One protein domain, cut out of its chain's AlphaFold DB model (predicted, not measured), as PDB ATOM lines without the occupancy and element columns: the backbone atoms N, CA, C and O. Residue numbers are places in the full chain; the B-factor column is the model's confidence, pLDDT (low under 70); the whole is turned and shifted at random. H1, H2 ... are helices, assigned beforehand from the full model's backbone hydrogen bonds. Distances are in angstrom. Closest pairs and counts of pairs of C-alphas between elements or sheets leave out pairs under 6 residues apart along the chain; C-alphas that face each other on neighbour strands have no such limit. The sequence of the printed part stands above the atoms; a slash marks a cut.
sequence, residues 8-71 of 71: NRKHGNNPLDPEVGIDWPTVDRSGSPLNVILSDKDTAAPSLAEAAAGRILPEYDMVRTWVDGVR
ATOM      1  N   ASN A   8      -0.040 -53.171  17.314       61.06
ATOM      2  CA  ASN A   8      -1.361 -52.552  17.133       61.06
ATOM      3  C   ASN A   8      -1.666 -51.390  18.096       61.06
ATOM      4  O   ASN A   8      -2.697 -50.747  17.950       61.06
ATOM      5  N   ARG A   9      -0.804 -51.119  19.086       61.19
ATOM      6  CA  ARG A   9      -0.913 -49.938  19.970       61.19
ATOM      7  C   ARG A   9       0.114 -48.855  19.634       61.19
ATOM      8  O   ARG A   9       0.246 -47.883  20.370       61.19
ATOM      9  N   LYS A  10       0.885 -49.038  18.558       64.88
ATOM     10  CA  LYS A  10       1.907 -48.085  18.125       64.88
ATOM     11  C   LYS A  10       1.334 -47.152  17.070       64.88
ATOM     12  O   LYS A  10       1.341 -47.488  15.888       64.88
ATOM     13  N   HIS A  11       0.912 -45.977  17.508       70.56
ATOM     14  CA  HIS A  11       0.674 -44.843  16.625       70.56
ATOM     15  C   HIS A  11       2.015 -44.149  16.345       70.56
ATOM     16  O   HIS A  11       2.838 -44.015  17.251       70.56
ATOM     17  N   GLY A  12       2.272 -43.802  15.085       76.75
ATOM     18  CA  GLY A  12       3.398 -42.955  14.690       76.75
ATOM     19  C   GLY A  12       2.865 -41.605  14.226       76.75
ATOM     20  O   GLY A  12       1.737 -41.552  13.749       76.75
ATOM     21  N   ASN A  13       3.670 -40.557  14.356       87.38
ATOM     22  CA  ASN A  13       3.454 -39.286  13.668       87.38
ATOM     23  C   ASN A  13       4.480 -39.184  12.539       87.38
ATOM     24  O   ASN A  13       5.564 -39.768  12.652       87.38
ATOM     25  N   ASN A  14       4.156 -38.456  11.475       89.50
ATOM     26  CA  ASN A  14       5.076 -38.248  10.366       89.50
ATOM     27  C   ASN A  14       6.379 -37.592  10.879       89.50
ATOM     28  O   ASN A  14       6.329 -36.502  11.457       89.50
ATOM     29  N   PRO A  15       7.552 -38.226  10.689       90.56
ATOM     30  CA  PRO A  15       8.819 -37.709  11.208       90.56
ATOM     31  C   PRO A  15       9.290 -36.421  10.518       90.56
ATOM     32  O   PRO A  15      10.168 -35.742  11.049       90.56
ATOM     33  N   LEU A  16       8.737 -36.092   9.347       92.81
ATOM     34  CA  LEU A  16       9.040 -34.879   8.583       92.81
ATOM     35  C   LEU A  16       7.937 -33.818   8.698       92.81
ATOM     36  O   LEU A  16       7.901 -32.885   7.897       92.81
ATOM     37  N   ASP A  17       7.023 -33.957   9.657       92.69
ATOM     38  CA  ASP A  17       5.962 -32.978   9.864       92.69
ATOM     39  C   ASP A  17       6.542 -31.595  10.239       92.69
ATOM     40  O   ASP A  17       7.264 -31.478  11.241       92.69
ATOM     41  N   PRO A  18       6.225 -30.531   9.472       92.19
ATOM     42  CA  PRO A  18       6.727 -29.188   9.742       92.19
ATOM     43  C   PRO A  18       6.245 -28.601  11.075       92.19
ATOM     44  O   PRO A  18       6.933 -27.747  11.628       92.19
ATOM     45  N   GLU A  19       5.104 -29.038  11.612       94.38
ATOM     46  CA  GLU A  19       4.578 -28.583  12.905       94.38
ATOM     47  C   GLU A  19       5.392 -29.141  14.079       94.38
ATOM     48  O   GLU A  19       5.550 -28.477  15.103       94.38
ATOM     49  N   VAL A  20       5.974 -30.335  13.916       92.75
ATOM     50  CA  VAL A  20       6.930 -30.882  14.893       92.75
ATOM     51  C   VAL A  20       8.253 -30.113  14.821       92.75
ATOM     52  O   VAL A  20       8.911 -29.926  15.843       92.75
ATOM     53  N   GLY A  21       8.631 -29.641  13.628       92.31
ATOM     54  CA  GLY A  21       9.739 -28.700  13.446       92.31
ATOM     55  C   GLY A  21      11.118 -29.289  13.753       92.31
ATOM     56  O   GLY A  21      11.987 -28.585  14.266       92.31
ATOM     57  N   ILE A  22      11.325 -30.582  13.478       93.19
ATOM     58  CA  ILE A  22      12.627 -31.225  13.688       93.19
ATOM     59  C   ILE A  22      13.587 -30.809  12.573       93.19
ATOM     60  O   ILE A  22      13.367 -31.119  11.402       93.19
ATOM     61  N   ASP A  23      14.686 -30.159  12.951       93.75
ATOM     62  CA  ASP A  23      15.772 -29.799  12.038       93.75
ATOM     63  C   ASP A  23      16.693 -31.006  11.803       93.75
ATOM     64  O   ASP A  23      17.737 -31.179  12.441       93.75
ATOM     65  N   TRP A  24      16.245 -31.922  10.942       92.94
ATOM     66  CA  TRP A  24      17.041 -33.077  10.546       92.94
ATOM     67  C   TRP A  24      18.256 -32.634   9.720       92.94
ATOM     68  O   TRP A  24      18.118 -31.813   8.812       92.94
ATOM     69  N   PRO A  25      19.449 -33.213   9.954       93.38
ATOM     70  CA  PRO A  25      20.619 -32.888   9.153       93.38
ATOM     71  C   PRO A  25      20.367 -33.250   7.689       93.38
ATOM     72  O   PRO A  25      19.985 -34.375   7.364       93.38
ATOM     73  N   THR A  26      20.620 -32.299   6.794       93.69
ATOM     74  CA  THR A  26      20.472 -32.482   5.343       93.69
ATOM     75  C   THR A  26      21.787 -32.845   4.658       93.69
ATOM     76  O   THR A  26      21.793 -33.175   3.473       93.69
ATOM     77  N   VAL A  27      22.903 -32.814   5.397       96.31
ATOM     78  CA  VAL A  27      24.253 -33.105   4.900       96.31
ATOM     79  C   VAL A  27      25.028 -34.011   5.854       96.31
ATOM     80  O   VAL A  27      24.818 -33.995   7.068       96.31
ATOM     81  N   ASP A  28      25.934 -34.813   5.298       93.31
ATOM     82  CA  ASP A  28      26.861 -35.638   6.063       93.31
ATOM     83  C   ASP A  28      28.045 -34.821   6.612       93.31
ATOM     84  O   ASP A  28      28.169 -33.612   6.407       93.31
ATOM     85  N   ARG A  29      28.965 -35.495   7.313       93.38
ATOM     86  CA  ARG A  29      30.163 -34.852   7.884       93.38
ATOM     87  C   ARG A  29      31.118 -34.273   6.835       93.38
ATOM     88  O   ARG A  29      31.977 -33.473   7.191       93.38
ATOM     89  N   SER A  30      30.989 -34.691   5.581       94.31
ATOM     90  CA  SER A  30      31.795 -34.243   4.447       94.31
ATOM     91  C   SER A  30      31.085 -33.161   3.622       94.31
ATOM     92  O   SER A  30      31.644 -32.697   2.630       94.31
ATOM     93  N   GLY A  31      29.869 -32.750   4.007       94.44
ATOM     94  CA  GLY A  31      29.055 -31.764   3.294       94.44
ATOM     95  C   GLY A  31      28.259 -32.329   2.112       94.44
ATOM     96  O   GLY A  31      27.696 -31.551   1.343       94.44
ATOM     97  N   SER A  32      28.194 -33.651   1.944       95.94
ATOM     98  CA  SER A  32      27.395 -34.274   0.880       95.94
ATOM     99  C   SER A  32      25.921 -34.366   1.289       95.94
ATOM    100  O   SER A  32      25.656 -34.661   2.457       95.94
ATOM    101  N   PRO A  33      24.953 -34.165   0.370       96.06
ATOM    102  CA  PRO A  33      23.532 -34.276   0.693       96.06
ATOM    103  C   PRO A  33      23.157 -35.663   1.223       96.06
ATOM    104  O   PRO A  33      23.528 -36.684   0.641       96.06
ATOM    105  N   LEU A  34      22.383 -35.696   2.305       94.19
ATOM    106  CA  LEU A  34      21.797 -36.920   2.840       94.19
ATOM    107  C   LEU A  34      20.489 -37.240   2.116       94.19
ATOM    108  O   LEU A  34      19.651 -36.367   1.901       94.19
ATOM    109  N   ASN A  35      20.297 -38.516   1.783       92.19
ATOM    110  CA  ASN A  35      19.014 -39.016   1.304       92.19
ATOM    111  C   ASN A  35      18.199 -39.550   2.485       92.19
ATOM    112  O   ASN A  35      18.633 -40.483   3.164       92.19
ATOM    113  N   VAL A  36      17.019 -38.979   2.716       91.31
ATOM    114  CA  VAL A  36      16.114 -39.444   3.771       91.31
ATOM    115  C   VAL A  36      15.454 -40.742   3.314       91.31
ATOM    116  O   VAL A  36      14.808 -40.791   2.272       91.31
ATOM    117  N   ILE A  37      15.613 -41.800   4.108       93.62
ATOM    118  CA  ILE A  37      14.974 -43.094   3.866       93.62
ATOM    119  C   ILE A  37      13.942 -43.306   4.967       93.62
ATOM    120  O   ILE A  37      14.300 -43.455   6.134       93.62
ATOM    121  N   LEU A  38      12.668 -43.318   4.584       92.19
ATOM    122  CA  LEU A  38      11.549 -43.615   5.474       92.19
ATOM    123  C   LEU A  38      10.954 -44.972   5.115       92.19
ATOM    124  O   LEU A  38      10.955 -45.376   3.953       92.19
ATOM    125  N   SER A  39      10.436 -45.675   6.118       92.56
ATOM    126  CA  SER A  39       9.628 -46.865   5.868       92.56
ATOM    127  C   SER A  39       8.248 -46.480   5.323       92.56
ATOM    128  O   SER A  39       7.780 -45.355   5.532       92.56
ATOM    129  N   ASP A  40       7.545 -47.430   4.700       89.69
ATOM    130  CA  ASP A  40       6.148 -47.231   4.278       89.69
ATOM    131  C   ASP A  40       5.255 -46.825   5.459       89.69
ATOM    132  O   ASP A  40       4.341 -46.017   5.317       89.69
ATOM    133  N   LYS A  41       5.555 -47.348   6.656       87.38
ATOM    134  CA  LYS A  41       4.823 -47.028   7.883       87.38
ATOM    135  C   LYS A  41       5.004 -45.569   8.295       87.38
ATOM    136  O   LYS A  41       4.026 -44.933   8.666       87.38
ATOM    137  N   ASP A  42       6.235 -45.066   8.272       90.38
ATOM    138  CA  ASP A  42       6.526 -43.691   8.696       90.38
ATOM    139  C   ASP A  42       6.038 -42.682   7.655       90.38
ATOM    140  O   ASP A  42       5.565 -41.605   8.006       90.38
ATOM    141  N   THR A  43       6.078 -43.068   6.378       90.62
ATOM    142  CA  THR A  43       5.527 -42.276   5.272       90.62
ATOM    143  C   THR A  43       4.000 -42.184   5.345       90.62
ATOM    144  O   THR A  43       3.433 -41.145   5.022       90.62
ATOM    145  N   ALA A  44       3.324 -43.248   5.790       89.69
ATOM    146  CA  ALA A  44       1.870 -43.290   5.960       89.69
ATOM    147  C   ALA A  44       1.382 -42.776   7.330       89.69
ATOM    148  O   ALA A  44       0.182 -42.831   7.610       89.69
ATOM    149  N   ALA A  45       2.284 -42.333   8.209       91.81
ATOM    150  CA  ALA A  45       1.911 -41.828   9.522       91.81
ATOM    151  C   ALA A  45       1.174 -40.475   9.409       91.81
ATOM    152  O   ALA A  45       1.545 -39.654   8.568       91.81
ATOM    153  N   PRO A  46       0.154 -40.216  10.250       93.44
ATOM    154  CA  PRO A  46      -0.550 -38.936  10.271       93.44
ATOM    155  C   PRO A  46       0.375 -37.777  10.656       93.44
ATOM    156  O   PRO A  46       1.362 -37.956  11.378       93.44
ATOM    157  N   SER A  47       0.014 -36.573  10.224       94.12
ATOM    158  CA  SER A  47       0.554 -35.330  10.781       94.12
ATOM    159  C   SER A  47       0.174 -35.158  12.259       94.12
ATOM    160  O   SER A  47      -0.756 -35.794  12.765       94.12
ATOM    161  N   LEU A  48       0.870 -34.273  12.968       92.81
ATOM    162  CA  LEU A  48       0.580 -33.899  14.346       92.81
ATOM    163  C   LEU A  48      -0.839 -33.332  14.471       92.81
ATOM    164  O   LEU A  48      -1.584 -33.750  15.361       92.81
ATOM    165  N   ALA A  49      -1.237 -32.455  13.549       94.25
ATOM    166  CA  ALA A  49      -2.587 -31.907  13.483       94.25
ATOM    167  C   ALA A  49      -3.657 -32.998  13.292       94.25
ATOM    168  O   ALA A  49      -4.676 -32.998  13.987       94.25
ATOM    169  N   GLU A  50      -3.432 -33.961  12.395       93.19
ATOM    170  CA  GLU A  50      -4.349 -35.091  12.188       93.19
ATOM    171  C   GLU A  50      -4.401 -36.014  13.407       93.19
ATOM    172  O   GLU A  50      -5.479 -36.471  13.789       93.19
ATOM    173  N   ALA A  51      -3.265 -36.257  14.061       92.81
ATOM    174  CA  ALA A  51      -3.203 -37.049  15.283       92.81
ATOM    175  C   ALA A  51      -3.967 -36.374  16.437       92.81
ATOM    176  O   ALA A  51      -4.681 -37.045  17.194       92.81
ATOM    177  N   ALA A  52      -3.864 -35.047  16.552       91.75
ATOM    178  CA  ALA A  52      -4.628 -34.255  17.508       91.75
ATOM    179  C   ALA A  52      -6.132 -34.296  17.197       91.75
ATOM    180  O   ALA A  52      -6.938 -34.602  18.080       91.75
ATOM    181  N   ALA A  53      -6.521 -34.072  15.938       93.94
ATOM    182  CA  ALA A  53      -7.915 -34.135  15.496       93.94
ATOM    183  C   ALA A  53      -8.526 -35.534  15.689       93.94
ATOM    184  O   ALA A  53      -9.677 -35.664  16.112       93.94
ATOM    185  N   GLY A  54      -7.737 -36.580  15.444       91.44
ATOM    186  CA  GLY A  54      -8.101 -37.978  15.662       91.44
ATOM    187  C   GLY A  54      -8.113 -38.409  17.130       91.44
ATOM    188  O   GLY A  54      -8.502 -39.541  17.410       91.44
ATOM    189  N   ARG A  55      -7.704 -37.537  18.066       90.12
ATOM    190  CA  ARG A  55      -7.585 -37.821  19.510       90.12
ATOM    191  C   ARG A  55      -6.765 -39.083  19.814       90.12
ATOM    192  O   ARG A  55      -7.089 -39.833  20.731       90.12
ATOM    193  N   ILE A  56      -5.708 -39.322  19.037       90.88
ATOM    194  CA  ILE A  56      -4.778 -40.452  19.233       90.88
ATOM    195  C   ILE A  56      -3.495 -40.045  19.974       90.88
ATOM    196  O   ILE A  56      -2.649 -40.895  20.256       90.88
ATOM    197  N   LEU A  57      -3.344 -38.755  20.294       91.50
ATOM    198  CA  LEU A  57      -2.277 -38.251  21.156       91.50
ATOM    199  C   LEU A  57      -2.607 -38.509  22.635       91.50
ATOM    200  O   LEU A  57      -3.774 -38.453  23.026       91.50
ATOM    201  N   PRO A  58      -1.596 -38.767  23.479       91.25
ATOM    202  CA  PRO A  58      -1.810 -38.892  24.912       91.25
ATOM    203  C   PRO A  58      -2.160 -37.540  25.550       91.25
ATOM    204  O   PRO A  58      -1.567 -36.512  25.220       91.25
ATOM    205  N   GLU A  59      -3.070 -37.553  26.524       91.81
ATOM    206  CA  GLU A  59      -3.369 -36.374  27.340       91.81
ATOM    207  C   GLU A  59      -2.299 -36.171  28.420       91.81
ATOM    208  O   GLU A  59      -1.945 -37.097  29.155       91.81
ATOM    209  N   TYR A  60      -1.795 -34.940  28.531       91.75
ATOM    210  CA  TYR A  60      -0.681 -34.601  29.418       91.75
ATOM    211  C   TYR A  60      -0.947 -34.976  30.884       91.75
ATOM    212  O   TYR A  60      -0.125 -35.651  31.505       91.75
ATOM    213  N   ASP A  61      -2.110 -34.600  31.423       93.94
ATOM    214  CA  ASP A  61      -2.451 -34.839  32.831       93.94
ATOM    215  C   ASP A  61      -2.598 -36.333  33.151       93.94
ATOM    216  O   ASP A  61      -2.168 -36.795  34.214       93.94
ATOM    217  N   MET A  62      -3.136 -37.114  32.208       91.38
ATOM    218  CA  MET A  62      -3.227 -38.569  32.338       91.38
ATOM    219  C   MET A  62      -1.844 -39.216  32.376       91.38
ATOM    220  O   MET A  62      -1.578 -40.061  33.235       91.38
ATOM    221  N   VAL A  63      -0.950 -38.814  31.466       92.38
ATOM    222  CA  VAL A  63       0.432 -39.314  31.441       92.38
ATOM    223  C   VAL A  63       1.147 -38.952  32.735       92.38
ATOM    224  O   VAL A  63       1.776 -39.817  33.339       92.38
ATOM    225  N   ARG A  64       1.021 -37.703  33.191       92.62
ATOM    226  CA  ARG A  64       1.648 -37.226  34.427       92.62
ATOM    227  C   ARG A  64       1.187 -38.026  35.644       92.62
ATOM    228  O   ARG A  64       2.025 -38.539  36.378       92.62
ATOM    229  N   THR A  65      -0.123 -38.213  35.794       93.94
ATOM    230  CA  THR A  65      -0.709 -39.013  36.883       93.94
ATOM    231  C   THR A  65      -0.177 -40.446  36.877       93.94
ATOM    232  O   THR A  65       0.168 -40.991  37.926       93.94
ATOM    233  N   TRP A  66      -0.080 -41.065  35.697       90.81
ATOM    234  CA  TRP A  66       0.456 -42.418  35.572       90.81
ATOM    235  C   TRP A  66       1.940 -42.490  35.949       90.81
ATOM    236  O   TRP A  66       2.325 -43.396  36.686       90.81
ATOM    237  N   VAL A  67       2.762 -41.541  35.482       91.06
ATOM    238  CA  VAL A  67       4.200 -41.470  35.803       91.06
ATOM    239  C   VAL A  67       4.426 -41.285  37.304       91.06
ATOM    240  O   VAL A  67       5.276 -41.968  37.875       91.06
ATOM    241  N   ASP A  68       3.654 -40.413  37.951       90.19
ATOM    242  CA  ASP A  68       3.764 -40.160  39.391       90.19
ATOM    243  C   ASP A  68       3.350 -41.386  40.225       90.19
ATOM    244  O   ASP A  68       3.939 -41.645  41.271       90.19
ATOM    245  N   GLY A  69       2.385 -42.181  39.750       84.69
ATOM    246  CA  GLY A  69       1.923 -43.399  40.425       84.69
ATOM    247  C   GLY A  69       2.820 -44.633  40.254       84.69
ATOM    248  O   GLY A  69       2.609 -45.628  40.947       84.69
ATOM    249  N   VAL A  70       3.796 -44.605  39.337       82.94
ATOM    250  CA  VAL A  70       4.778 -45.697  39.139       82.94
ATOM    251  C   VAL A  70       6.157 -45.395  39.739       82.94
ATOM    252  O   VAL A  70       7.081 -46.192  39.544       82.94
ATOM    253  N   ARG A  71       6.303 -44.258  40.425       58.72
ATOM    254  CA  ARG A  71       7.509 -43.853  41.154       58.72
ATOM    255  C   ARG A  71       7.493 -44.371  42.588       58.72
ATOM    256  O   ARG A  71       8.599 -44.710  43.065       58.72
TER     257      ARG A  71
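Overview. This is residues 8 to 71 of the 71 residues of an uncharacterized protein of Rhodococcus wratislaviensis NBRC 100605 (UniProt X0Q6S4). What is seen first? There is little regular structure: unnamed residues 8 to 39 include a long loop reaching out to Ser 32 and folding back, short H1 and H2 follow, and residues 58 to 71 with H3 stick out at the opposite end. What makes it up? The 64 printed residues include H1, H2 and H3, 20 residues, all helix, with no named strand. How compact? It is only just loose, close to extended: radius of gyration of the C-alphas 16.1 A, spans 48 by 27 by 22 A.

Along the chain. Where does the printed part begin? C-alpha 8 is at (-1.361, -52.552, 17.133). Where are the helices? H1 is residues 40 to 43, H2 is 48 to 53, and H3 is 60 to 69, 14.3 A long, ending at C-alpha 69 (1.923, -43.399, 40.425).

Arrangement. Do helices touch? H1, H2 and H3 are apart from each other. And their backbones? In H2 and H3 every O i to N i+4 pair is within hydrogen-bond range; H1 is too short for one, with 0 of 1 O i to N i+3 pairs within range.

Size, cuts and confidence. How large? The farthest C-alphas, Ser 32 and Gly 69, are 47.9 A apart. Any cut or low confidence? The printed part has no cut; residues 8 to 10 and 71 have pLDDT under 70.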